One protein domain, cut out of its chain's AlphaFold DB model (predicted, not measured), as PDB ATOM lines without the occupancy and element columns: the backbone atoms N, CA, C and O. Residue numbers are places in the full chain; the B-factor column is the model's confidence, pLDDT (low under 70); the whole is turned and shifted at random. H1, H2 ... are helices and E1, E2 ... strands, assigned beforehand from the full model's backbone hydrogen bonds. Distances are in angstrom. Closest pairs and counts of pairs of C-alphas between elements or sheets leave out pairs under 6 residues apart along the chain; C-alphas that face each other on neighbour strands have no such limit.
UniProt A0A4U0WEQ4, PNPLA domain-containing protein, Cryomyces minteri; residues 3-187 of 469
ATOM      1  N   GLY A   3     -14.066   7.043   8.475       82.19
ATOM      2  CA  GLY A   3     -15.366   7.598   8.122       82.19
ATOM      3  C   GLY A   3     -15.733   8.860   8.896       82.19
ATOM      4  O   GLY A   3     -15.367   9.023  10.059       82.19
ATOM      5  N   THR A   4     -16.497   9.729   8.241       84.50
ATOM      6  CA  THR A   4     -17.137  10.913   8.831       84.50
ATOM      7  C   THR A   4     -18.636  10.850   8.560       84.50
ATOM      8  O   THR A   4     -19.038  10.340   7.515       84.50
ATOM      9  N   SER A   5     -19.467  11.357   9.476       84.88
ATOM     10  CA  SER A   5     -20.928  11.371   9.339       84.88
ATOM     11  C   SER A   5     -21.493   9.990   8.983       84.88
ATOM     12  O   SER A   5     -21.152   9.005   9.643       84.88
ATOM     13  N   THR A   6     -22.311   9.892   7.937       81.38
ATOM     14  CA  THR A   6     -22.821   8.638   7.362       81.38
ATOM     15  C   THR A   6     -21.711   7.652   6.998       81.38
ATOM     16  O   THR A   6     -21.803   6.478   7.348       81.38
ATOM     17  N   GLY A   7     -20.609   8.126   6.411       81.88
ATOM     18  CA  GLY A   7     -19.421   7.305   6.152       81.88
ATOM     19  C   GLY A   7     -18.759   6.790   7.435       81.88
ATOM     20  O   GLY A   7     -18.152   5.724   7.434       81.88
ATOM     21  N   GLY A   8     -18.915   7.502   8.555       87.56
ATOM     22  CA  GLY A   8     -18.541   7.042   9.894       87.56
ATOM     23  C   GLY A   8     -19.354   5.826  10.334       87.56
ATOM     24  O   GLY A   8     -18.785   4.872  10.856       87.56
ATOM     25  N   LEU A   9     -20.661   5.813  10.052       89.50
ATOM     26  CA  LEU A   9     -21.523   4.653  10.301       89.50
ATOM     27  C   LEU A   9     -21.092   3.454   9.448       89.50
ATOM     28  O   LEU A   9     -20.937   2.356   9.978       89.50
ATOM     29  N   SER A  10     -20.807   3.675   8.161       88.19
ATOM     30  CA  SER A  10     -20.278   2.636   7.269       88.19
ATOM     31  C   SER A  10     -18.928   2.098   7.750       88.19
ATOM     32  O   SER A  10     -18.720   0.888   7.772       88.19
ATOM     33  N   ALA A  11     -18.024   2.973   8.205       89.50
ATOM     34  CA  ALA A  11     -16.731   2.569   8.753       89.50
ATOM     35  C   ALA A  11     -16.883   1.720  10.025       89.50
ATOM     36  O   ALA A  11     -16.131   0.764  10.209       89.50
ATOM     37  N   ILE A  12     -17.863   2.027  10.881       94.50
ATOM     38  CA  ILE A  12     -18.193   1.215  12.061       94.50
ATOM     39  C   ILE A  12     -18.700  -0.172  11.637       94.50
ATOM     40  O   ILE A  12     -18.183  -1.170  12.134       94.50
ATOM     41  N   MET A  13     -19.667  -0.250  10.718       92.06
ATOM     42  CA  MET A  13     -20.256  -1.526  10.279       92.06
ATOM     43  C   MET A  13     -19.226  -2.425   9.577       92.06
ATOM     44  O   MET A  13     -19.032  -3.573   9.965       92.06
ATOM     45  N   LEU A  14     -18.514  -1.889   8.587       88.38
ATOM     46  CA  LEU A  14     -17.556  -2.659   7.787       88.38
ATOM     47  C   LEU A  14     -16.237  -2.915   8.527       88.38
ATOM     48  O   LEU A  14     -15.562  -3.904   8.281       88.38
ATOM     49  N   GLY A  15     -15.826  -1.993   9.398       90.00
ATOM     50  CA  GLY A  15     -14.538  -2.056  10.080       90.00
ATOM     51  C   GLY A  15     -14.625  -2.643  11.481       90.00
ATOM     52  O   GLY A  15     -14.027  -3.679  11.760       90.00
ATOM     53  N   ARG A  16     -15.365  -1.983  12.382       92.75
ATOM     54  CA  ARG A  16     -15.476  -2.414  13.786       92.75
ATOM     55  C   ARG A  16     -16.313  -3.686  13.929       92.75
ATOM     56  O   ARG A  16     -16.001  -4.496  14.799       92.75
ATOM     57  N   MET A  17     -17.359  -3.848  13.122       90.75
ATOM     58  CA  MET A  17     -18.258  -5.008  13.194       90.75
ATOM     59  C   MET A  17     -17.931  -6.104  12.177       90.75
ATOM     60  O   MET A  17     -18.567  -7.148  12.218       90.75
ATOM     61  N   ASP A  18     -16.947  -5.882  11.299       85.81
ATOM     62  CA  ASP A  18     -16.507  -6.847  10.277       85.81
ATOM     63  C   ASP A  18     -17.667  -7.380   9.408       85.81
ATOM     64  O   ASP A  18     -17.681  -8.532   8.978       85.81
ATOM     65  N   MET A  19     -18.688  -6.544   9.178       86.44
ATOM     66  CA  MET A  19     -19.813  -6.904   8.318       86.44
ATOM     67  C   MET A  19     -19.359  -6.981   6.860       86.44
ATOM     68  O   MET A  19     -18.622  -6.112   6.387       86.44
ATOM     69  N   CYS A  20     -19.874  -7.962   6.117       82.69
ATOM     70  CA  CYS A  20     -19.806  -7.922   4.660       82.69
ATOM     71  C   CYS A  20     -20.644  -6.753   4.110       82.69
ATOM     72  O   CYS A  20     -21.489  -6.186   4.813       82.69
ATOM     73  N   VAL A  21     -20.401  -6.377   2.853       80.06
ATOM     74  CA  VAL A  21     -21.038  -5.205   2.231       80.06
ATOM     75  C   VAL A  21     -22.555  -5.366   2.178       80.06
ATOM     76  O   VAL A  21     -23.275  -4.422   2.487       80.06
ATOM     77  N   GLU A  22     -23.036  -6.567   1.869       84.25
ATOM     78  CA  GLU A  22     -24.459  -6.894   1.788       84.25
ATOM     79  C   GLU A  22     -25.145  -6.663   3.140       84.25
ATOM     80  O   GLU A  22     -26.092  -5.885   3.237       84.25
ATOM     81  N   LYS A  23     -24.590  -7.237   4.217       80.81
ATOM     82  CA  LYS A  23     -25.114  -7.056   5.577       80.81
ATOM     83  C   LYS A  23     -25.026  -5.597   6.023       80.81
ATOM     84  O   LYS A  23     -25.944  -5.097   6.669       80.81
ATOM     85  N   ALA A  24     -23.948  -4.893   5.679       82.50
ATOM     86  CA  ALA A  24     -23.809  -3.478   6.006       82.50
ATOM     87  C   ALA A  24     -24.872  -2.617   5.305       82.50
ATOM     88  O   ALA A  24     -25.419  -1.725   5.946       82.50
ATOM     89  N   LEU A  25     -25.204  -2.897   4.037       82.31
ATOM     90  CA  LEU A  25     -26.283  -2.215   3.311       82.31
ATOM     91  C   LEU A  25     -27.645  -2.460   3.972       82.31
ATOM     92  O   LEU A  25     -28.352  -1.499   4.267       82.31
ATOM     93  N   GLU A  26     -27.969  -3.709   4.314       85.56
ATOM     94  CA  GLU A  26     -29.215  -4.045   5.023       85.56
ATOM     95  C   GLU A  26     -29.338  -3.308   6.367       85.56
ATOM     96  O   GLU A  26     -30.390  -2.762   6.717       85.56
ATOM     97  N   GLN A  27     -28.251  -3.267   7.145       88.38
ATOM     98  CA  GLN A  27     -28.230  -2.539   8.414       88.38
ATOM     99  C   GLN A  27     -28.289  -1.021   8.206       88.38
ATOM    100  O   GLN A  27     -28.894  -0.311   9.015       88.38
ATOM    101  N   TYR A  28     -27.703  -0.513   7.124       84.38
ATOM    102  CA  TYR A  28     -27.783   0.896   6.762       84.38
ATOM    103  C   TYR A  28     -29.219   1.298   6.404       84.38
ATOM    104  O   TYR A  28     -29.691   2.326   6.891       84.38
ATOM    105  N   ASP A  29     -29.953   0.461   5.668       82.75
ATOM    106  CA  ASP A  29     -31.376   0.669   5.374       82.75
ATOM    107  C   ASP A  29     -32.228   0.658   6.650       82.75
ATOM    108  O   ASP A  29     -33.130   1.486   6.816       82.75
ATOM    109  N   LEU A  30     -31.922  -0.229   7.604       85.75
ATOM    110  CA  LEU A  30     -32.572  -0.243   8.917       85.75
ATOM    111  C   LEU A  30     -32.360   1.081   9.658       85.75
ATOM    112  O   LEU A  30     -33.323   1.658  10.183       85.75
ATOM    113  N   VAL A  31     -31.119   1.577   9.704       83.00
ATOM    114  CA  VAL A  31     -30.801   2.877  10.311       83.00
ATOM    115  C   VAL A  31     -31.533   3.988   9.567       83.00
ATOM    116  O   VAL A  31     -32.209   4.797  10.202       83.00
ATOM    117  N   GLY A  32     -31.488   3.983   8.235       76.56
ATOM    118  CA  GLY A  32     -32.134   4.972   7.385       76.56
ATOM    119  C   GLY A  32     -33.631   5.100   7.669       76.56
ATOM    120  O   GLY A  32     -34.131   6.174   8.014       76.56
ATOM    121  N   ASN A  33     -34.337   3.971   7.641       78.19
ATOM    122  CA  ASN A  33     -35.777   3.905   7.874       78.19
ATOM    123  C   ASN A  33     -36.169   4.285   9.309       78.19
ATOM    124  O   ASN A  33     -37.164   4.980   9.533       78.19
ATOM    125  N   LYS A  34     -35.397   3.845  10.309       78.88
ATOM    126  CA  LYS A  34     -35.730   4.075  11.723       78.88
ATOM    127  C   LYS A  34     -35.393   5.492  12.188       78.88
ATOM    128  O   LYS A  34     -36.074   6.021  13.073       78.88
ATOM    129  N   VAL A  35     -34.363   6.098  11.600       77.31
ATOM    130  CA  VAL A  35     -33.853   7.414  11.984       77.31
ATOM    131  C   VAL A  35     -34.456   8.515  11.116       77.31
ATOM    132  O   VAL A  35     -35.059   9.431  11.674       77.31
ATOM    133  N   PHE A  36     -34.363   8.397   9.791       70.50
ATOM    134  CA  PHE A  36     -34.783   9.436   8.844       70.50
ATOM    135  C   PHE A  36     -36.217   9.255   8.331       70.50
ATOM    136  O   PHE A  36     -36.873  10.230   7.982       70.50
ATOM    137  N   GLY A  37     -36.766   8.037   8.373       64.69
ATOM    138  CA  GLY A  37     -38.152   7.764   7.958       64.69
ATOM    139  C   GLY A  37     -39.236   8.299   8.907       64.69
ATOM    140  O   GLY A  37     -40.428   8.162   8.632       64.69
ATOM    141  N   LYS A  38     -38.859   8.889  10.052       64.38
ATOM    142  CA  LYS A  38     -39.792   9.402  11.076       64.38
ATOM    143  C   LYS A  38     -39.415  10.818  11.546       64.38
ATOM    144  O   LYS A  38     -39.096  10.988  12.731       64.38
ATOM    145  N   PRO A  39     -39.455  11.837  10.665       58.94
ATOM    146  CA  PRO A  39     -39.225  13.222  11.071       58.94
ATOM    147  C   PRO A  39     -40.283  13.669  12.090       58.94
ATOM    148  O   PRO A  39     -41.411  13.161  12.134       58.94
ATOM    149  N   ARG A  40     -39.937  14.626  12.958       60.94
ATOM    150  CA  ARG A  40     -40.906  15.169  13.925       60.94
ATOM    151  C   ARG A  40     -42.068  15.839  13.179       60.94
ATOM    152  O   ARG A  40     -41.858  16.737  12.375       60.94
ATOM    153  N   ARG A  41     -43.311  15.478  13.528       50.72
ATOM    154  CA  ARG A  41     -44.554  15.933  12.857       50.72
ATOM    155  C   ARG A  41     -44.710  17.459  12.694       50.72
ATOM    156  O   ARG A  41     -45.468  17.892  11.836       50.72
ATOM    157  N   LEU A  42     -44.032  18.264  13.518       49.69
ATOM    158  CA  LEU A  42     -44.123  19.732  13.500       49.69
ATOM    159  C   LEU A  42     -43.065  20.417  12.609       49.69
ATOM    160  O   LEU A  42     -43.221  21.594  12.300       49.69
ATOM    161  N   HIS A  43     -42.025  19.692  12.171       50.34
ATOM    162  CA  HIS A  43     -40.968  20.199  11.276       50.34
ATOM    163  C   HIS A  43     -41.455  20.353   9.832       50.34
ATOM    164  O   HIS A  43     -41.214  21.372   9.196       50.34
ATOM    165  N   SER A  44     -42.255  19.403   9.338       46.69
ATOM    166  CA  SER A  44     -42.826  19.482   7.985       46.69
ATOM    167  C   SER A  44     -43.919  20.550   7.826       46.69
ATOM    168  O   SER A  44     -44.349  20.806   6.707       46.69
ATOM    169  N   ARG A  45     -44.404  21.159   8.921       42.78
ATOM    170  CA  ARG A  45     -45.550  22.090   8.902       42.78
ATOM    171  C   ARG A  45     -45.220  23.549   9.234       42.78
ATOM    172  O   ARG A  45     -45.988  24.413   8.830       42.78
ATOM    173  N   MET A  46     -44.120  23.858   9.930       46.38
ATOM    174  CA  MET A  46     -43.779  25.244  10.299       46.38
ATOM    175  C   MET A  46     -42.267  25.505  10.212       46.38
ATOM    176  O   MET A  46     -41.513  25.054  11.070       46.38
ATOM    177  N   LYS A  47     -41.826  26.319   9.233       44.03
ATOM    178  CA  LYS A  47     -40.406  26.685   9.004       44.03
ATOM    179  C   LYS A  47     -39.689  27.261  10.238       44.03
ATOM    180  O   LYS A  47     -38.481  27.100  10.363       44.03
ATOM    181  N   LEU A  48     -40.412  27.902  11.161       44.00
ATOM    182  CA  LEU A  48     -39.840  28.493  12.378       44.00
ATOM    183  C   LEU A  48     -39.438  27.436  13.430       44.00
ATOM    184  O   LEU A  48     -38.521  27.661  14.216       44.00
ATOM    185  N   ALA A  49     -40.075  26.257  13.428       45.38
ATOM    186  CA  ALA A  49     -39.735  25.162  14.341       45.38
ATOM    187  C   ALA A  49     -38.364  24.529  14.020       45.38
ATOM    188  O   ALA A  49     -37.723  23.979  14.921       45.38
ATOM    189  N   ASN A  50     -37.892  24.677  12.773       44.97
ATOM    190  CA  ASN A  50     -36.604  24.157  12.301       44.97
ATOM    191  C   ASN A  50     -35.400  24.857  12.945       44.97
ATOM    192  O   ASN A  50     -34.319  24.280  13.005       44.97
ATOM    193  N   LEU A  51     -35.591  26.075  13.465       43.81
ATOM    194  CA  LEU A  51     -34.531  26.856  14.102       43.81
ATOM    195  C   LEU A  51     -34.333  26.504  15.590       43.81
ATOM    196  O   LEU A  51     -33.263  26.740  16.140       43.81
ATOM    197  N   LEU A  52     -35.351  25.933  16.254       48.69
ATOM    198  CA  LEU A  52     -35.365  25.734  17.715       48.69
ATOM    199  C   LEU A  52     -35.198  24.277  18.160       48.69
ATOM    200  O   LEU A  52     -34.783  24.021  19.291       48.69
ATOM    201  N   ARG A  53     -35.549  23.299  17.317       58.38
ATOM    202  CA  ARG A  53     -35.434  21.872  17.653       58.38
ATOM    203  C   ARG A  53     -34.928  21.074  16.455       58.38
ATOM    204  O   ARG A  53     -35.374  21.360  15.356       58.38
ATOM    205  N   PRO A  54     -34.085  20.048  16.647       60.91
ATOM    206  CA  PRO A  54     -33.615  19.217  15.539       60.91
ATOM    207  C   PRO A  54     -34.719  18.361  14.913       60.91
ATOM    208  O   PRO A  54     -35.644  17.922  15.613       60.91
ATOM    209  N   GLU A  55     -34.583  18.107  13.611       60.59
ATOM    210  CA  GLU A  55     -35.549  17.381  12.776       60.59
ATOM    211  C   GLU A  55     -35.815  15.952  13.276       60.59
ATOM    212  O   GLU A  55     -36.972  15.515  13.357       60.59
ATOM    213  N   PHE A  56     -34.764  15.252  13.718       68.31
ATOM    214  CA  PHE A  56     -34.827  13.850  14.125       68.31
ATOM    215  C   PHE A  56     -34.581  13.650  15.635       68.31
ATOM    216  O   PHE A  56     -33.690  14.262  16.235       68.31
ATOM    217  N   PRO A  57     -35.366  12.793  16.320       72.31
ATOM    218  CA  PRO A  57     -35.120  12.456  17.722       72.31
ATOM    219  C   PRO A  57     -33.836  11.632  17.915       72.31
ATOM    220  O   PRO A  57     -33.697  10.557  17.338       72.31
ATOM    221  N   ALA A  58     -32.958  12.058  18.829       75.25
ATOM    222  CA  ALA A  58     -31.717  11.344  19.163       75.25
ATOM    223  C   ALA A  58     -31.925   9.871  19.570       75.25
ATOM    224  O   ALA A  58     -31.152   9.004  19.171       75.25
ATOM    225  N   ARG A  59     -33.013   9.578  20.295       79.44
ATOM    226  CA  ARG A  59     -33.388   8.216  20.721       79.44
ATOM    227  C   ARG A  59     -33.589   7.235  19.561       79.44
ATOM    228  O   ARG A  59     -33.423   6.034  19.740       79.44
ATOM    229  N   ASN A  60     -33.961   7.729  18.376       82.00
ATOM    230  CA  ASN A  60     -34.151   6.867  17.211       82.00
ATOM    231  C   ASN A  60     -32.801   6.349  16.709       82.00
ATOM    232  O   ASN A  60     -32.703   5.174  16.377       82.00
ATOM    233  N   MET A  61     -31.773   7.207  16.710       82.94
ATOM    234  CA  MET A  61     -30.408   6.843  16.327       82.94
ATOM    235  C   MET A  61     -29.813   5.829  17.303       82.94
ATOM    236  O   MET A  61     -29.291   4.806  16.880       82.94
ATOM    237  N   GLU A  62     -29.963   6.064  18.606       87.44
ATOM    238  CA  GLU A  62     -29.557   5.115  19.648       87.44
ATOM    239  C   GLU A  62     -30.247   3.755  19.473       87.44
ATOM    240  O   GLU A  62     -29.592   2.722  19.361       87.44
ATOM    241  N   SER A  63     -31.577   3.753  19.332       86.75
ATOM    242  CA  SER A  63     -32.352   2.526  19.137       86.75
ATOM    243  C   SER A  63     -32.048   1.816  17.811       86.75
ATOM    244  O   SER A  63     -32.219   0.600  17.719       86.75
ATOM    245  N   ALA A  64     -31.663   2.541  16.760       88.38
ATOM    246  CA  ALA A  64     -31.234   1.950  15.496       88.38
ATOM    247  C   ALA A  64     -29.847   1.321  15.635       88.38
ATOM    248  O   ALA A  64     -29.682   0.145  15.327       88.38
ATOM    249  N   MET A  65     -28.884   2.056  16.193       91.81
ATOM    250  CA  MET A  65     -27.528   1.554  16.398       91.81
ATOM    251  C   MET A  65     -27.483   0.360  17.345       91.81
ATOM    252  O   MET A  65     -26.725  -0.563  17.082       91.81
ATOM    253  N   ASN A  66     -28.319   0.307  18.384       90.81
ATOM    254  CA  ASN A  66     -28.402  -0.880  19.239       90.81
ATOM    255  C   ASN A  66     -28.858  -2.124  18.450       90.81
ATOM    256  O   ASN A  66     -28.322  -3.207  18.661       90.81
ATOM    257  N   LEU A  67     -29.779  -1.994  17.487       89.94
ATOM    258  CA  LEU A  67     -30.142  -3.125  16.617       89.94
ATOM    259  C   LEU A  67     -28.972  -3.553  15.724       89.94
ATOM    260  O   LEU A  67     -28.693  -4.746  15.620       89.94
ATOM    261  N   VAL A  68     -28.256  -2.585  15.145       92.25
ATOM    262  CA  VAL A  68     -27.075  -2.849  14.309       92.25
ATOM    263  C   VAL A  68     -25.965  -3.524  15.115       92.25
ATOM    264  O   VAL A  68     -25.397  -4.507  14.657       92.25
ATOM    265  N   ILE A  69     -25.685  -3.053  16.335       91.69
ATOM    266  CA  ILE A  69     -24.693  -3.648  17.244       91.69
ATOM    267  C   ILE A  69     -25.091  -5.083  17.588       91.69
ATOM    268  O   ILE A  69     -24.255  -5.978  17.508       91.69
ATOM    269  N   LYS A  70     -26.367  -5.323  17.916       89.62
ATOM    270  CA  LYS A  70     -26.864  -6.670  18.222       89.62
ATOM    271  C   LYS A  70     -26.697  -7.629  17.037       89.62
ATOM    272  O   LYS A  70     -26.340  -8.777  17.255       89.62
ATOM    273  N   SER A  71     -26.937  -7.158  15.812       88.25
ATOM    274  CA  SER A  71     -26.773  -7.943  14.578       88.25
ATOM    275  C   SER A  71     -25.303  -8.147  14.186       88.25
ATOM    276  O   SER A  71     -24.917  -9.207  13.695       88.25
ATOM    277  N   GLY A  72     -24.470  -7.122  14.366       86.38
ATOM    278  CA  GLY A  72     -23.077  -7.102  13.919       86.38
ATOM    279  C   GLY A  72     -22.093  -7.766  14.855       86.38
ATOM    280  O   GLY A  72     -21.094  -8.304  14.401       86.38
ATOM    281  N   LEU A  73     -22.367  -7.709  16.154       86.94
ATOM    282  CA  LEU A  73     -21.463  -8.163  17.205       86.94
ATOM    283  C   LEU A  73     -22.101  -9.270  18.044       86.94
ATOM    284  O   LEU A  73     -21.791  -9.398  19.223       86.94
ATOM    285  N   GLU A  74     -23.003 -10.054  17.451       83.69
ATOM    286  CA  GLU A  74     -23.720 -11.121  18.152       83.69
ATOM    287  C   GLU A  74     -22.757 -12.096  18.845       83.69
ATOM    288  O   GLU A  74     -22.934 -12.384  20.029       83.69
ATOM    289  N   ASP A  75     -21.699 -12.527  18.154       80.88
ATOM    290  CA  ASP A  75     -20.703 -13.450  18.707       80.88
ATOM    291  C   ASP A  75     -19.879 -12.820  19.840       80.88
ATOM    292  O   ASP A  75     -19.684 -13.451  20.878       80.88
ATOM    293  N   GLU A  76     -19.460 -11.554  19.696       81.75
ATOM    294  CA  GLU A  76     -18.764 -10.824  20.769       81.75
ATOM    295  C   GLU A  76     -19.667 -10.679  22.003       81.75
ATOM    296  O   GLU A  76     -19.242 -10.938  23.126       81.75
ATOM    297  N   ILE A  77     -20.940 -10.323  21.808       82.25
ATOM    298  CA  ILE A  77     -21.908 -10.151  22.899       82.25
ATOM    299  C   ILE A  77     -22.179 -11.487  23.605       82.25
ATOM    300  O   ILE A  77     -22.283 -11.515  24.829       82.25
ATOM    301  N   ARG A  78     -22.268 -12.601  22.865       79.38
ATOM    302  CA  ARG A  78     -22.471 -13.945  23.438       79.38
ATOM    303  C   ARG A  78     -21.295 -14.399  24.300       79.38
ATOM    304  O   ARG A  78     -21.510 -15.046  25.323       79.38
ATOM    305  N   GLN A  79     -20.071 -14.062  23.903       75.31
ATOM    306  CA  GLN A  79     -18.862 -14.404  24.656       75.31
ATOM    307  C   GLN A  79     -18.754 -13.608  25.967       75.31
ATOM    308  O   GLN A  79     -18.198 -14.092  26.954       75.31
ATOM    309  N   TRP A  80     -19.306 -12.394  26.007       73.75
ATOM    310  CA  TRP A  80     -19.178 -11.491  27.144       73.75
ATOM    311  C   TRP A  80     -20.357 -11.700  28.098       73.75
ATOM    312  O   TRP A  80     -21.395 -11.041  28.000       73.75
ATOM    313  N   ARG A  81     -20.201 -12.621  29.061       55.97
ATOM    314  CA  ARG A  81     -21.173 -12.791  30.154       55.97
ATOM    315  C   ARG A  81     -21.359 -11.428  30.844       55.97
ATOM    316  O   ARG A  81     -20.414 -10.917  31.434       55.97
ATOM    317  N   HIS A  82     -22.567 -10.860  30.755       58.78
ATOM    318  CA  HIS A  82     -23.035  -9.606  31.385       58.78
ATOM    319  C   HIS A  82     -22.940  -8.278  30.607       58.78
ATOM    320  O   HIS A  82     -23.274  -7.250  31.194       58.78
ATOM    321  N   PHE A  83     -22.597  -8.244  29.315       65.56
ATOM    322  CA  PHE A  83     -22.627  -6.974  28.568       65.56
ATOM    323  C   PHE A  83     -23.981  -6.673  27.920       65.56
ATOM    324  O   PHE A  83     -24.542  -7.492  27.190       65.56
ATOM    325  N   ARG A  84     -24.496  -5.454  28.138       79.75
ATOM    326  CA  ARG A  84     -25.638  -4.935  27.371       79.75
ATOM    327  C   ARG A  84     -25.159  -4.381  26.034       79.75
ATOM    328  O   ARG A  84     -24.077  -3.811  25.932       79.75
ATOM    329  N   THR A  85     -26.009  -4.458  25.014       81.44
ATOM    330  CA  THR A  85     -25.751  -3.873  23.684       81.44
ATOM    331  C   THR A  85     -25.355  -2.389  23.753       81.44
ATOM    332  O   THR A  85     -24.515  -1.923  22.989       81.44
ATOM    333  N   GLU A  86     -25.921  -1.664  24.715       85.38
ATOM    334  CA  GLU A  86     -25.685  -0.237  24.969       85.38
ATOM    335  C   GLU A  86     -24.302   0.074  25.565       85.38
ATOM    336  O   GLU A  86     -23.908   1.241  25.612       85.38
ATOM    337  N   GLU A  87     -23.580  -0.951  26.024       88.12
ATOM    338  CA  GLU A  87     -22.295  -0.859  26.726       88.12
ATOM    339  C   GLU A  87     -21.128  -1.380  25.873       88.12
ATOM    340  O   GLU A  87     -19.975  -1.262  26.282       88.12
ATOM    341  N   VAL A  88     -21.405  -1.929  24.682       90.31
ATOM    342  CA  VAL A  88     -20.373  -2.506  23.811       90.31
ATOM    343  C   VAL A  88     -19.365  -1.421  23.406       90.31
ATOM    344  O   VAL A  88     -19.760  -0.430  22.773       90.31
ATOM    345  N   PRO A  89     -18.073  -1.581  23.752       93.06
ATOM    346  CA  PRO A  89     -17.072  -0.547  23.544       93.06
ATOM    347  C   PRO A  89     -16.678  -0.440  22.072       93.06
ATOM    348  O   PRO A  89     -16.663  -1.423  21.325       93.06
ATOM    349  N   PHE A  90     -16.291   0.764  21.656       94.69
ATOM    350  CA  PHE A  90     -15.760   0.964  20.312       94.69
ATOM    351  C   PHE A  90     -14.396   0.318  20.102       94.69
ATOM    352  O   PHE A  90     -14.139  -0.175  19.010       94.69
ATOM    353  N   GLN A  91     -13.554   0.252  21.133       93.19
ATOM    354  CA  GLN A  91     -12.314  -0.517  21.123       93.19
ATOM    355  C   GLN A  91     -12.556  -1.920  20.548       93.19
ATOM    356  O   GLN A  91     -13.550  -2.574  20.868       93.19
ATOM    357  N   SER A  92     -11.641  -2.364  19.690       88.31
ATOM    358  CA  SER A  92     -11.657  -3.711  19.127       88.31
ATOM    359  C   SER A  92     -10.364  -4.442  19.443       88.31
ATOM    360  O   SER A  92      -9.364  -3.830  19.827       88.31
ATOM    361  N   ASP A  93     -10.379  -5.751  19.213       79.19
ATOM    362  CA  ASP A  93      -9.155  -6.539  19.137       79.19
ATOM    363  C   ASP A  93      -8.202  -5.956  18.075       79.19
ATOM    364  O   ASP A  93      -8.632  -5.474  17.020       79.19
ATOM    365  N   SER A  94      -6.904  -6.018  18.365       74.19
ATOM    366  CA  SER A  94      -5.802  -5.685  17.462       74.19
ATOM    367  C   SER A  94      -5.824  -6.430  16.119       74.19
ATOM    368  O   SER A  94      -5.338  -5.886  15.127       74.19
ATOM    369  N   GLN A  95      -6.414  -7.630  16.076       72.25
ATOM    370  CA  GLN A  95      -6.561  -8.466  14.881       72.25
ATOM    371  C   GLN A  95      -7.735  -8.031  13.987       72.25
ATOM    372  O   GLN A  95      -7.859  -8.488  12.847       72.25
ATOM    373  N   LYS A  96      -8.613  -7.138  14.469       79.00
ATOM    374  CA  LYS A  96      -9.731  -6.586  13.688       79.00
ATOM    375  C   LYS A  96      -9.319  -5.340  12.908       79.00
ATOM    376  O   LYS A  96      -8.279  -4.725  13.146       79.00
ATOM    377  N   CYS A  97     -10.139  -4.961  11.926       82.38
ATOM    378  CA  CYS A  97      -9.853  -3.803  11.090       82.38
ATOM    379  C   CYS A  97      -9.756  -2.531  11.943       82.38
ATOM    380  O   CYS A  97     -10.732  -2.094  12.560       82.38
ATOM    381  N   ARG A  98      -8.586  -1.879  11.903       88.06
ATOM    382  CA  ARG A  98      -8.387  -0.561  12.510       88.06
ATOM    383  C   ARG A  98      -9.384   0.428  11.926       88.06
ATOM    384  O   ARG A  98      -9.304   0.810  10.756       88.06
ATOM    385  N   THR A  99     -10.322   0.837  12.761       90.44
ATOM    386  CA  THR A  99     -11.404   1.754  12.418       90.44
ATOM    387  C   THR A  99     -11.215   3.083  13.132       90.44
ATOM    388  O   THR A  99     -10.919   3.105  14.333       90.44
ATOM    389  N   LEU A 100     -11.370   4.174  12.384       92.19
ATOM    390  CA  LEU A 100     -11.341   5.539  12.890       92.19
ATOM    391  C   LEU A 100     -12.568   6.318  12.412       92.19
ATOM    392  O   LEU A 100     -13.023   6.154  11.281       92.19
ATOM    393  N   VAL A 101     -13.100   7.163  13.285       91.81
ATOM    394  CA  VAL A 101     -14.307   7.944  13.020       91.81
ATOM    395  C   VAL A 101     -14.096   9.377  13.497       91.81
ATOM    396  O   VAL A 101     -13.535   9.592  14.574       91.81
ATOM    397  N   VAL A 102     -14.526  10.356  12.704       90.00
ATOM    398  CA  VAL A 102     -14.298  11.778  12.991       90.00
ATOM    399  C   VAL A 102     -15.532  12.432  13.602       90.00
ATOM    400  O   VAL A 102     -16.643  12.276  13.109       90.00
ATOM    401  N   ALA A 103     -15.328  13.230  14.645       89.12
ATOM    402  CA  ALA A 103     -16.341  14.107  15.212       89.12
ATOM    403  C   ALA A 103     -15.785  15.523  15.399       89.12
ATOM    404  O   ALA A 103     -14.579  15.737  15.538       89.12
ATOM    405  N   HIS A 104     -16.684  16.496  15.450       84.44
ATOM    406  CA  HIS A 104     -16.367  17.858  15.850       84.44
ATOM    407  C   HIS A 104     -16.488  17.982  17.380       84.44
ATOM    408  O   HIS A 104     -17.592  17.861  17.921       84.44
ATOM    409  N   GLY A 105     -15.396  18.283  18.092       77.12
ATOM    410  CA  GLY A 105     -15.394  18.517  19.543       77.12
ATOM    411  C   GLY A 105     -14.013  18.351  20.204       77.12
ATOM    412  O   GLY A 105     -13.040  18.036  19.529       77.12
ATOM    413  N   PRO A 106     -13.891  18.539  21.530       65.06
ATOM    414  CA  PRO A 106     -14.939  18.960  22.456       65.06
ATOM    415  C   PRO A 106     -15.236  20.462  22.370       65.06
ATOM    416  O   PRO A 106     -14.323  21.279  22.342       65.06
ATOM    417  N   VAL A 107     -16.520  20.829  22.363       61.28
ATOM    418  CA  VAL A 107     -16.948  22.235  22.449       61.28
ATOM    419  C   VAL A 107     -17.079  22.613  23.925       61.28
ATOM    420  O   VAL A 107     -18.014  22.168  24.582       61.28
ATOM    421  N   ASN A 108     -16.147  23.402  24.467       52.28
ATOM    422  CA  ASN A 108     -16.279  23.957  25.819       52.28
ATOM    423  C   ASN A 108     -17.094  25.255  25.763       52.28
ATOM    424  O   ASN A 108     -16.759  26.158  25.000       52.28
ATOM    425  N   ILE A 109     -18.129  25.379  26.601       49.75
ATOM    426  CA  ILE A 109     -19.041  26.544  26.629       49.75
ATOM    427  C   ILE A 109     -18.284  27.864  26.904       49.75
ATOM    428  O   ILE A 109     -18.742  28.926  26.496       49.75
ATOM    429  N   SER A 110     -17.105  27.811  27.540       44.22
ATOM    430  CA  SER A 110     -16.316  28.993  27.918       44.22
ATOM    431  C   SER A 110     -15.164  29.360  26.974       44.22
ATOM    432  O   SER A 110     -14.578  30.429  27.140       44.22
ATOM    433  N   LYS A 111     -14.802  28.513  25.997       41.94
ATOM    434  CA  LYS A 111     -13.713  28.801  25.046       41.94
ATOM    435  C   LYS A 111     -14.054  28.255  23.663       41.94
ATOM    436  O   LYS A 111     -14.096  27.046  23.452       41.94
ATOM    437  N   THR A 112     -14.255  29.171  22.725       41.47
ATOM    438  CA  THR A 112     -14.558  28.955  21.305       41.47
ATOM    439  C   THR A 112     -13.353  28.375  20.556       41.47
ATOM    440  O   THR A 112     -12.769  29.031  19.701       41.47
ATOM    441  N   VAL A 113     -12.925  27.154  20.886       49.12
ATOM    442  CA  VAL A 113     -11.925  26.436  20.085       49.12
ATOM    443  C   VAL A 113     -12.559  25.160  19.548       49.12
ATOM    444  O   VAL A 113     -12.878  24.230  20.284       49.12
ATOM    445  N   HIS A 114     -12.811  25.168  18.242       52.91
ATOM    446  CA  HIS A 114     -13.380  24.058  17.490       52.91
ATOM    447  C   HIS A 114     -12.254  23.083  17.129       52.91
ATOM    448  O   HIS A 114     -11.315  23.468  16.435       52.91
ATOM    449  N   HIS A 115     -12.322  21.835  17.596       69.69
ATOM    450  CA  HIS A 115     -11.290  20.829  17.328       69.69
ATOM    451  C   HIS A 115     -11.845  19.624  16.564       69.69
ATOM    452  O   HIS A 115     -12.957  19.154  16.817       69.69
ATOM    453  N   THR A 116     -11.042  19.108  15.633       79.38
ATOM    454  CA  THR A 116     -11.232  17.779  15.049       79.38
ATOM    455  C   THR A 116     -10.903  16.733  16.102       79.38
ATOM    456  O   THR A 116      -9.793  16.719  16.636       79.38
ATOM    457  N   TYR A 117     -11.846  15.836  16.377       85.62
ATOM    458  CA  TYR A 117     -11.663  14.735  17.312       85.62
ATOM    459  C   TYR A 117     -11.785  13.401  16.592       85.62
ATOM    460  O   TYR A 117     -12.757  13.156  15.879       85.62
ATOM    461  N   ILE A 118     -10.805  12.522  16.794       88.12
ATOM    462  CA  ILE A 118     -10.774  11.213  16.141       88.12
ATOM    463  C   ILE A 118     -11.016  10.117  17.175       88.12
ATOM    464  O   ILE A 118     -10.197   9.906  18.074       88.12
ATOM    465  N   PHE A 119     -12.116   9.387  17.018       92.12
ATOM    466  CA  PHE A 119     -12.368   8.144  17.737       92.12
ATOM    467  C   PHE A 119     -11.645   6.991  17.044       92.12
ATOM    468  O   PHE A 119     -11.690   6.883  15.818       92.12
ATOM    469  N   ARG A 120     -10.975   6.125  17.810       91.06
ATOM    470  CA  ARG A 120     -10.174   5.008  17.291       91.06
ATOM    471  C   ARG A 120     -10.492   3.718  18.029       91.06
ATOM    472  O   ARG A 120     -10.676   3.705  19.242       91.06
ATOM    473  N   THR A 121     -10.485   2.631  17.275       93.06
ATOM    474  CA  THR A 121     -10.596   1.255  17.794       93.06
ATOM    475  C   THR A 121      -9.272   0.702  18.328       93.06
ATOM    476  O   THR A 121      -9.270  -0.326  18.996       93.06
ATOM    477  N   TYR A 122      -8.163   1.398  18.062       87.00
ATOM    478  CA  TYR A 122      -6.790   1.000  18.367       87.00
ATOM    479  C   TYR A 122      -6.040   2.109  19.115       87.00
ATOM    480  O   TYR A 122      -6.397   3.288  19.026       87.00
ATOM    481  N   ASP A 123      -4.982   1.720  19.824       84.12
ATOM    482  CA  ASP A 123      -4.120   2.649  20.548       84.12
ATOM    483  C   ASP A 123      -3.316   3.526  19.576       84.12
ATOM    484  O   ASP A 123      -2.702   3.048  18.622       84.12
ATOM    485  N   HIS A 124      -3.303   4.830  19.840       78.31
ATOM    486  CA  HIS A 124      -2.504   5.830  19.133       78.31
ATOM    487  C   HIS A 124      -1.642   6.574  20.149       78.31
ATOM    488  O   HIS A 124      -1.882   7.742  20.461       78.31
ATOM    489  N   LEU A 125      -0.690   5.851  20.740       74.06
ATOM    490  CA  LEU A 125       0.203   6.388  21.763       74.06
ATOM    491  C   LEU A 125       1.119   7.468  21.174       74.06
ATOM    492  O   LEU A 125       1.474   7.439  19.996       74.06
ATOM    493  N   HIS A 126       1.487   8.433  22.014       64.69
ATOM    494  CA  HIS A 126       2.478   9.448  21.682       64.69
ATOM    495  C   HIS A 126       3.803   9.127  22.395       64.69
ATOM    496  O   HIS A 126       3.764   8.859  23.598       64.69
ATOM    497  N   PRO A 127       4.965   9.226  21.720       58.50
ATOM    498  CA  PRO A 127       5.145   9.559  20.302       58.50
ATOM    499  C   PRO A 127       4.702   8.412  19.379       58.50
ATOM    500  O   PRO A 127       4.736   7.246  19.762       58.50
ATOM    501  N   SER A 128       4.272   8.743  18.160       52.56
ATOM    502  CA  SER A 128       3.989   7.708  17.160       52.56
ATOM    503  C   SER A 128       5.308   7.049  16.737       52.56
ATOM    504  O   SER A 128       6.292   7.768  16.572       52.56
ATOM    505  N   PRO A 129       5.350   5.732  16.467       48.81
ATOM    506  CA  PRO A 129       6.546   5.081  15.920       48.81
ATOM    507  C   PRO A 129       7.051   5.705  14.607       48.81
ATOM    508  O   PRO A 129       8.203   5.511  14.248       48.81
ATOM    509  N   MET A 130       6.193   6.460  13.902       43.59
ATOM    510  CA  MET A 130       6.508   7.183  12.663       43.59
ATOM    511  C   MET A 130       6.701   8.700  12.855       43.59
ATOM    512  O   MET A 130       6.740   9.436  11.872       43.59
ATOM    513  N   SER A 131       6.757   9.218  14.089       49.06
ATOM    514  CA  SER A 131       6.999  10.650  14.291       49.06
ATOM    515  C   SER A 131       8.497  10.950  14.258       49.06
ATOM    516  O   SER A 131       9.179  10.822  15.278       49.06
ATOM    517  N   ASP A 132       8.994  11.419  13.115       49.31
ATOM    518  CA  ASP A 132      10.247  12.168  13.092       49.31
ATOM    519  C   ASP A 132      10.106  13.409  13.982       49.31
ATOM    520  O   ASP A 132       9.028  14.006  14.102       49.31
ATOM    521  N   ARG A 133      11.204  13.782  14.649       48.25
ATOM    522  CA  ARG A 133      11.251  14.811  15.706       48.25
ATOM    523  C   ARG A 133      10.630  16.165  15.311       48.25
ATOM    524  O   ARG A 133      10.274  16.918  16.214       48.25
ATOM    525  N   GLU A 134      10.448  16.431  14.018       48.97
ATOM    526  CA  GLU A 134       9.934  17.676  13.434       48.97
ATOM    527  C   GLU A 134       8.396  17.765  13.290       48.97
ATOM    528  O   GLU A 134       7.855  18.866  13.250       48.97
ATOM    529  N   ASN A 135       7.647  16.650  13.278       49.69
ATOM    530  CA  ASN A 135       6.208  16.640  12.916       49.69
ATOM    531  C   ASN A 135       5.245  16.497  14.119       49.69
ATOM    532  O   ASN A 135       4.086  16.096  13.973       49.69
ATOM    533  N   ARG A 136       5.710  16.833  15.332       46.50
ATOM    534  CA  ARG A 136       4.993  16.618  16.612       46.50
ATOM    535  C   ARG A 136       3.628  17.316  16.705       46.50
ATOM    536  O   ARG A 136       2.773  16.882  17.470       46.50
ATOM    537  N   THR A 137       3.397  18.368  15.921       48.81
ATOM    538  CA  THR A 137       2.192  19.215  15.975       48.81
ATOM    539  C   THR A 137       0.965  18.636  15.258       48.81
ATOM    540  O   THR A 137      -0.121  19.196  15.385       48.81
ATOM    541  N   LYS A 138       1.087  17.510  14.535       56.69
ATOM    542  CA  LYS A 138      -0.010  16.946  13.716       56.69
ATOM    543  C   LYS A 138      -0.792  15.794  14.362       56.69
ATOM    544  O   LYS A 138      -1.751  15.299  13.770       56.69
ATOM    545  N   HIS A 139      -0.423  15.337  15.560       63.28
ATOM    546  CA  HIS A 139      -1.103  14.202  16.194       63.28
ATOM    547  C   HIS A 139      -2.411  14.637  16.869       63.28
ATOM    548  O   HIS A 139      -2.417  15.131  17.994       63.28
ATOM    549  N   LEU A 140      -3.539  14.408  16.191       71.88
ATOM    550  CA  LEU A 140      -4.865  14.652  16.759       71.88
ATOM    551  C   LEU A 140      -5.179  13.635  17.863       71.88
ATOM    552  O   LEU A 140      -5.258  12.427  17.606       71.88
ATOM    553  N   ASN A 141      -5.363  14.158  19.080       76.25
ATOM    554  CA  ASN A 141      -5.830  13.456  20.278       76.25
ATOM    555  C   ASN A 141      -5.232  12.037  20.458       76.25
ATOM    556  O   ASN A 141      -5.983  11.055  20.413       76.25
ATOM    557  N   PRO A 142      -3.896  11.908  20.627       77.62
ATOM    558  CA  PRO A 142      -3.257  10.628  20.917       77.62
ATOM    559  C   PRO A 142      -3.712  10.064  22.265       77.62
ATOM    560  O   PRO A 142      -4.107  10.800  23.168       77.62
ATOM    561  N   GLY A 143      -3.665   8.743  22.394       80.44
ATOM    562  CA  GLY A 143      -4.125   8.021  23.571       80.44
ATOM    563  C   GLY A 143      -4.512   6.580  23.259       80.44
ATOM    564  O   GLY A 143      -4.273   6.074  22.163       80.44
ATOM    565  N   ARG A 144      -5.113   5.918  24.248       87.06
ATOM    566  CA  ARG A 144      -5.645   4.560  24.097       87.06
ATOM    567  C   ARG A 144      -6.884   4.534  23.197       87.06
ATOM    568  O   ARG A 144      -7.549   5.558  23.022       87.06
ATOM    569  N   ALA A 145      -7.202   3.354  22.676       89.06
ATOM    570  CA  ALA A 145      -8.444   3.073  21.973       89.06
ATOM    571  C   ALA A 145      -9.667   3.511  22.798       89.06
ATOM    572  O   ALA A 145      -9.713   3.345  24.021       89.06
ATOM    573  N   HIS A 146     -10.680   4.058  22.127       92.19
ATOM    574  CA  HIS A 146     -11.868   4.584  22.796       92.19
ATOM    575  C   HIS A 146     -12.772   3.450  23.274       92.19
ATOM    576  O   HIS A 146     -13.249   2.648  22.482       92.19
ATOM    577  N   ARG A 147     -13.050   3.417  24.580       92.50
ATOM    578  CA  ARG A 147     -13.960   2.443  25.210       92.50
ATOM    579  C   ARG A 147     -15.404   2.924  25.308       92.50
ATOM    580  O   ARG A 147     -16.252   2.195  25.806       92.50
ATOM    581  N   ASP A 148     -15.681   4.142  24.848       93.50
ATOM    582  CA  ASP A 148     -17.039   4.669  24.812       93.50
ATOM    583  C   ASP A 148     -17.950   3.762  23.959       93.50
ATOM    584  O   ASP A 148     -17.486   3.204  22.955       93.50
ATOM    585  N   PRO A 149     -19.238   3.617  24.324       94.06
ATOM    586  CA  PRO A 149     -20.164   2.782  23.577       94.06
ATOM    587  C   PRO A 149     -20.264   3.154  22.100       94.06
ATOM    588  O   PRO A 149     -20.373   4.337  21.750       94.06
ATOM    589  N   ILE A 150     -20.319   2.138  21.235       94.62
ATOM    590  CA  ILE A 150     -20.352   2.309  19.774       94.62
ATOM    591  C   ILE A 150     -21.464   3.270  19.341       94.62
ATOM    592  O   ILE A 150     -21.228   4.151  18.515       94.62
ATOM    593  N   TRP A 151     -22.665   3.153  19.914       93.69
ATOM    594  CA  TRP A 151     -23.801   4.001  19.542       93.69
ATOM    595  C   TRP A 151     -23.566   5.488  19.861       93.69
ATOM    596  O   TRP A 151     -24.037   6.353  19.118       93.69
ATOM    597  N   LYS A 152     -22.806   5.808  20.924       94.06
ATOM    598  CA  LYS A 152     -22.456   7.195  21.271       94.06
ATOM    599  C   LYS A 152     -21.490   7.778  20.253       94.06
ATOM    600  O   LYS A 152     -21.681   8.910  19.821       94.06
ATOM    601  N   ILE A 153     -20.500   6.995  19.830       93.94
ATOM    602  CA  ILE A 153     -19.523   7.411  18.816       93.94
ATOM    603  C   ILE A 153     -20.183   7.547  17.443       93.94
ATOM    604  O   ILE A 153     -19.980   8.554  16.771       93.94
ATOM    605  N   ALA A 154     -21.037   6.591  17.065       92.88
ATOM    606  CA  ALA A 154     -21.858   6.652  15.858       92.88
ATOM    607  C   ALA A 154     -22.708   7.931  15.825       92.88
ATOM    608  O   ALA A 154     -22.745   8.638  14.821       92.88
ATOM    609  N   ARG A 155     -23.333   8.286  16.952       91.25
ATOM    610  CA  ARG A 155     -24.086   9.536  17.066       91.25
ATOM    611  C   ARG A 155     -23.178  10.769  17.058       91.25
ATOM    612  O   ARG A 155     -23.558  11.771  16.467       91.25
ATOM    613  N   ALA A 156     -22.000  10.720  17.678       91.44
ATOM    614  CA  ALA A 156     -21.048  11.831  17.681       91.44
ATOM    615  C   ALA A 156     -20.615  12.205  16.261       91.44
ATOM    616  O   ALA A 156     -20.627  13.380  15.914       91.44
ATOM    617  N   THR A 157     -20.298  11.210  15.429       90.44
ATOM    618  CA  THR A 157     -19.873  11.446  14.045       90.44
ATOM    619  C   THR A 157     -20.986  11.953  13.146       90.44
ATOM    620  O   THR A 157     -20.672  12.688  12.221       90.44
ATOM    621  N   SER A 158     -22.251  11.595  13.403       86.44
ATOM    622  CA  SER A 158     -23.393  11.868  12.513       86.44
ATOM    623  C   SER A 158     -24.369  12.936  13.032       86.44
ATOM    624  O   SER A 158     -25.475  13.075  12.504       86.44
ATOM    625  N   ALA A 159     -24.041  13.636  14.125       83.56
ATOM    626  CA  ALA A 159     -24.932  14.610  14.759       83.56
ATOM    627  C   ALA A 159     -24.956  15.953  14.003       83.56
ATOM    628  O   ALA A 159     -24.459  16.967  14.509       83.56
ATOM    629  N   ALA A 160     -25.469  15.947  12.767       78.00
ATOM    630  CA  ALA A 160     -25.449  17.108  11.879       78.00
ATOM    631  C   ALA A 160     -26.320  18.248  12.440       78.00
ATOM    632  O   ALA A 160     -27.475  17.996  12.807       78.00
ATOM    633  N   PRO A 161     -25.811  19.496  12.516       70.19
ATOM    634  CA  PRO A 161     -26.607  20.644  12.946       70.19
ATOM    635  C   PRO A 161     -27.893  20.789  12.123       70.19
ATOM    636  O   PRO A 161     -27.883  20.598  10.912       70.19
ATOM    637  N   GLY A 162     -29.007  21.108  12.784       62.78
ATOM    638  CA  GLY A 162     -30.342  21.150  12.166       62.78
ATOM    639  C   GLY A 162     -31.050  19.788  12.131       62.78
ATOM    640  O   GLY A 162     -32.242  19.713  12.429       62.78
ATOM    641  N   TYR A 163     -30.313  18.698  11.906       63.88
ATOM    642  CA  TYR A 163     -30.865  17.340  11.835       63.88
ATOM    643  C   TYR A 163     -30.902  16.630  13.193       63.88
ATOM    644  O   TYR A 163     -31.931  16.068  13.573       63.88
ATOM    645  N   PHE A 164     -29.816  16.703  13.970       74.75
ATOM    646  CA  PHE A 164     -29.699  16.062  15.283       74.75
ATOM    647  C   PHE A 164     -29.188  17.016  16.366       74.75
ATOM    648  O   PHE A 164     -28.420  17.942  16.113       74.75
ATOM    649  N   SER A 165     -29.585  16.756  17.616       79.31
ATOM    650  CA  SER A 165     -28.977  17.408  18.782       79.31
ATOM    651  C   SER A 165     -27.529  16.930  18.961       79.31
ATOM    652  O   SER A 165     -27.304  15.716  18.831       79.31
ATOM    653  N   PRO A 166     -26.594  17.812  19.375       82.69
ATOM    654  CA  PRO A 166     -25.271  17.411  19.856       82.69
ATOM    655  C   PRO A 166     -25.356  16.314  20.924       82.69
ATOM    656  O   PRO A 166     -26.392  16.147  21.583       82.69
ATOM    657  N   ILE A 167     -24.284  15.542  21.078       87.12
ATOM    658  CA  ILE A 167     -24.197  14.483  22.087       87.12
ATOM    659  C   ILE A 167     -23.147  14.825  23.141       87.12
ATOM    660  O   ILE A 167     -22.026  15.199  22.802       87.12
ATOM    661  N   ASP A 168     -23.514  14.624  24.404       86.19
ATOM    662  CA  ASP A 168     -22.639  14.817  25.554       86.19
ATOM    663  C   ASP A 168     -22.241  13.466  26.150       86.19
ATOM    664  O   ASP A 168     -23.097  12.665  26.535       86.19
ATOM    665  N   PHE A 169     -20.938  13.189  26.218       83.12
ATOM    666  CA  PHE A 169     -20.388  12.052  26.960       83.12
ATOM    667  C   PHE A 169     -18.902  12.253  27.269       83.12
ATOM    668  O   PHE A 169     -18.194  12.979  26.572       83.12
ATOM    669  N   GLY A 170     -18.425  11.635  28.354       76.06
ATOM    670  CA  GLY A 170     -17.030  11.770  28.785       76.06
ATOM    671  C   GLY A 170     -16.624  13.227  29.043       76.06
ATOM    672  O   GLY A 170     -15.531  13.627  28.644       76.06
ATOM    673  N   GLY A 171     -17.539  14.021  29.620       78.19
ATOM    674  CA  GLY A 171     -17.346  15.444  29.931       78.19
ATOM    675  C   GLY A 171     -17.238  16.366  28.712       78.19
ATOM    676  O   GLY A 171     -16.718  17.471  28.834       78.19
ATOM    677  N   ARG A 172     -17.652  15.905  27.524       83.12
ATOM    678  CA  ARG A 172     -17.413  16.582  26.245       83.12
ATOM    679  C   ARG A 172     -18.656  16.575  25.366       83.12
ATOM    680  O   ARG A 172     -19.367  15.573  25.314       83.12
ATOM    681  N   THR A 173     -18.854  17.669  24.634       84.69
ATOM    682  CA  THR A 173     -19.923  17.815  23.640       84.69
ATOM    683  C   THR A 173     -19.377  17.603  22.234       84.69
ATOM    684  O   THR A 173     -18.422  18.278  21.828       84.69
ATOM    685  N   PHE A 174     -20.012  16.708  21.477       86.44
ATOM    686  CA  PHE A 174     -19.655  16.372  20.101       86.44
ATOM    687  C   PHE A 174     -20.785  16.691  19.114       86.44
ATOM    688  O   PHE A 174     -21.975  16.583  19.431       86.44
ATOM    689  N   ARG A 175     -20.386  17.072  17.898       84.94
ATOM    690  CA  ARG A 175     -21.239  17.296  16.721       84.94
ATOM    691  C   ARG A 175     -20.665  16.544  15.522       84.94
ATOM    692  O   ARG A 175     -19.533  16.063  15.591       84.94
ATOM    693  N   ASP A 176     -21.429  16.503  14.433       80.88
ATOM    694  CA  ASP A 176     -21.030  15.824  13.200       80.88
ATOM    695  C   ASP A 176     -19.611  16.186  12.752       80.88
ATOM    696  O   ASP A 176     -19.238  17.364  12.694       80.88
ATOM    697  N   GLY A 177     -18.819  15.166  12.417       72.88
ATOM    698  CA  GLY A 177     -17.459  15.359  11.919       72.88
ATOM    699  C   GLY A 177     -17.411  16.118  10.591       72.88
ATOM    700  O   GLY A 177     -16.391  16.728  10.283       72.88
ATOM    701  N   GLY A 178     -18.515  16.168   9.843       66.75
ATOM    702  CA  GLY A 178     -18.707  16.964   8.635       66.75
ATOM    703  C   GLY A 178     -18.458  18.453   8.838       66.75
ATOM    704  O   GLY A 178     -18.052  19.135   7.902       66.75
ATOM    705  N   MET A 179     -18.598  18.945  10.073       63.88
ATOM    706  CA  MET A 179     -18.306  20.337  10.421       63.88
ATOM    707  C   MET A 179     -16.808  20.685  10.425       63.88
ATOM    708  O   MET A 179     -16.471  21.863  10.379       63.88
ATOM    709  N   VAL A 180     -15.917  19.694  10.536       61.00
ATOM    710  CA  VAL A 180     -14.453  19.897  10.638       61.00
ATOM    711  C   VAL A 180     -13.674  19.152   9.563       61.00
ATOM    712  O   VAL A 180     -12.689  19.663   9.044       61.00
ATOM    713  N   ALA A 181     -14.103  17.942   9.218       62.41
ATOM    714  CA  ALA A 181     -13.477  17.108   8.208       62.41
ATOM    715  C   ALA A 181     -14.528  16.195   7.568       62.41
ATOM    716  O   ALA A 181     -14.561  14.987   7.808       62.41
ATOM    717  N   ASN A 182     -15.370  16.787   6.715       57.25
ATOM    718  CA  ASN A 182     -16.373  16.076   5.907       57.25
ATOM    719  C   ASN A 182     -15.774  14.976   5.023       57.25
ATOM    720  O   ASN A 182     -16.441  14.007   4.679       57.25
ATOM    721  N   ASN A 183     -14.485  15.090   4.717       56.59
ATOM    722  CA  ASN A 183     -13.714  14.032   4.106       56.59
ATOM    723  C   ASN A 183     -12.608  13.589   5.088       56.59
ATOM    724  O   ASN A 183     -11.591  14.283   5.175       56.59
ATOM    725  N   PRO A 184     -12.774  12.469   5.830       52.88
ATOM    726  CA  PRO A 184     -11.831  12.018   6.868       52.88
ATOM    727  C   PRO A 184     -10.452  11.701   6.303       52.88
ATOM    728  O   PRO A 184      -9.484  11.564   7.039       52.88
ATOM    729  N   SER A 185     -10.361  11.604   4.986       50.22
ATOM    730  CA  SER A 185      -9.124  11.456   4.274       50.22
ATOM    731  C   SER A 185      -8.129  12.583   4.580       50.22
ATOM    732  O   SER A 185      -6.943  12.306   4.657       50.22
ATOM    733  N   THR A 186      -8.554  13.834   4.852       46.75
ATOM    734  CA  THR A 186      -7.627  14.942   5.211       46.75
ATOM    735  C   THR A 186      -6.770  14.655   6.454       46.75
ATOM    736  O   THR A 186      -5.776  15.342   6.696       46.75
ATOM    737  N   VAL A 187      -7.078  13.582   7.190       47.38
ATOM    738  CA  VAL A 187      -6.134  12.839   8.030       47.38
ATOM    739  C   VAL A 187      -5.117  12.106   7.128       47.38
ATOM    740  O   VAL A 187      -5.240  10.913   6.885       47.38
TER     741      VAL A 187
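AT A GLANCE: This is residues 3 to 187 of the 469 residues of the protein "PNPLA domain-containing protein" of Cryomyces minteri (UniProt A0A4U0WEQ4). A small, strongly twisted sheet of four strands has helix H6 packed on it near the middle of the domain, with H1 beside H6 on the same face; H2 and H4 lie farther from the sheet, H4 packing on H6 and H2 on H1 and H4. Two long loops, one holding the short H3 and one within residues 121 to 149, reach out at opposite ends and make the longest axis. The 185 printed residues hold seven named helices and four named strands, in the order H1 H2 H3 H4 H5 E1 E2 H6 E3 E4 H7; the sheet runs E2 E1 E4 E3, all antiparallel. The class is mixed, helices and strands, with 84 residues, under half, in named elements. The whole is compact, with a radius of gyration of the C-alphas of 17.1 A and spans of 57 by 44 by 29 A.

IN THESE COORDINATES: E1 is residues 100 to 104, 13.6 A, from C-alpha 100 at (-11.341, 5.539, 12.890). E2 is 116 to 120, E3 167 to 169 and E4 172 to 176. H6 is 150 to 158, 12.4 A. H1 is 5 to 16, 15.5 A, from C-alpha 5 at (-20.928, 11.371, 9.339). H2, 21 to 35, spans 20.5 A and H4, 58 to 72, 21.0 A. H3 is 47 to 51, H5 74 to 79 and H7 178 to 181, ending at (-13.477, 17.108, 8.208).

HOW THE PARTS SIT: Hairpin E1 and E2 has N 103 and O 117 within hydrogen-bond range, 2.9 A; E1 and E4 have N 104 and O 175, 2.9 A; hairpin E3 and E4 has N 174 and O 167, 2.8 A. H6 is on the sheet, with C-alphas 103 and 157 closest to E1, 4.6 A. H1, on the same face, has a height over the sheet of 6.9 A. H1 and H6 touch, closest C-alphas Ser 5 and Ser 158, 4.0 A. H1, H2 and H4 form an up and down bundle, each running against the one before. H2 and H4 touch, C-alphas 35 and 60 closest, 5.3 A, at a shallow tilt of 23 degrees. H4 and H6 touch, C-alphas 65 and 151 closest, 5.5 A. H5 is close to H4 but not clearly touching; H3 touches no helix; H7 only grazes the sheet. H1, H2, H5 and H6 have every O i to N i+4 pair within range, H4 10 of 11, H3 0 of 1 but 2 of 2 O i to N i+3 pairs; H7 is too short.

THE WHOLE: The C-alphas farthest apart, Arg 45 and Arg 133, are 57.7 A apart. The printed part has no cut. The long links are H2 to H3, H5 to E1, E1 to E2 and E2 to H6. Mean pLDDT of the printed part is 75.0, with 59 residues under 70, among them 37 to 56, 126 to 139 and 178 to 187.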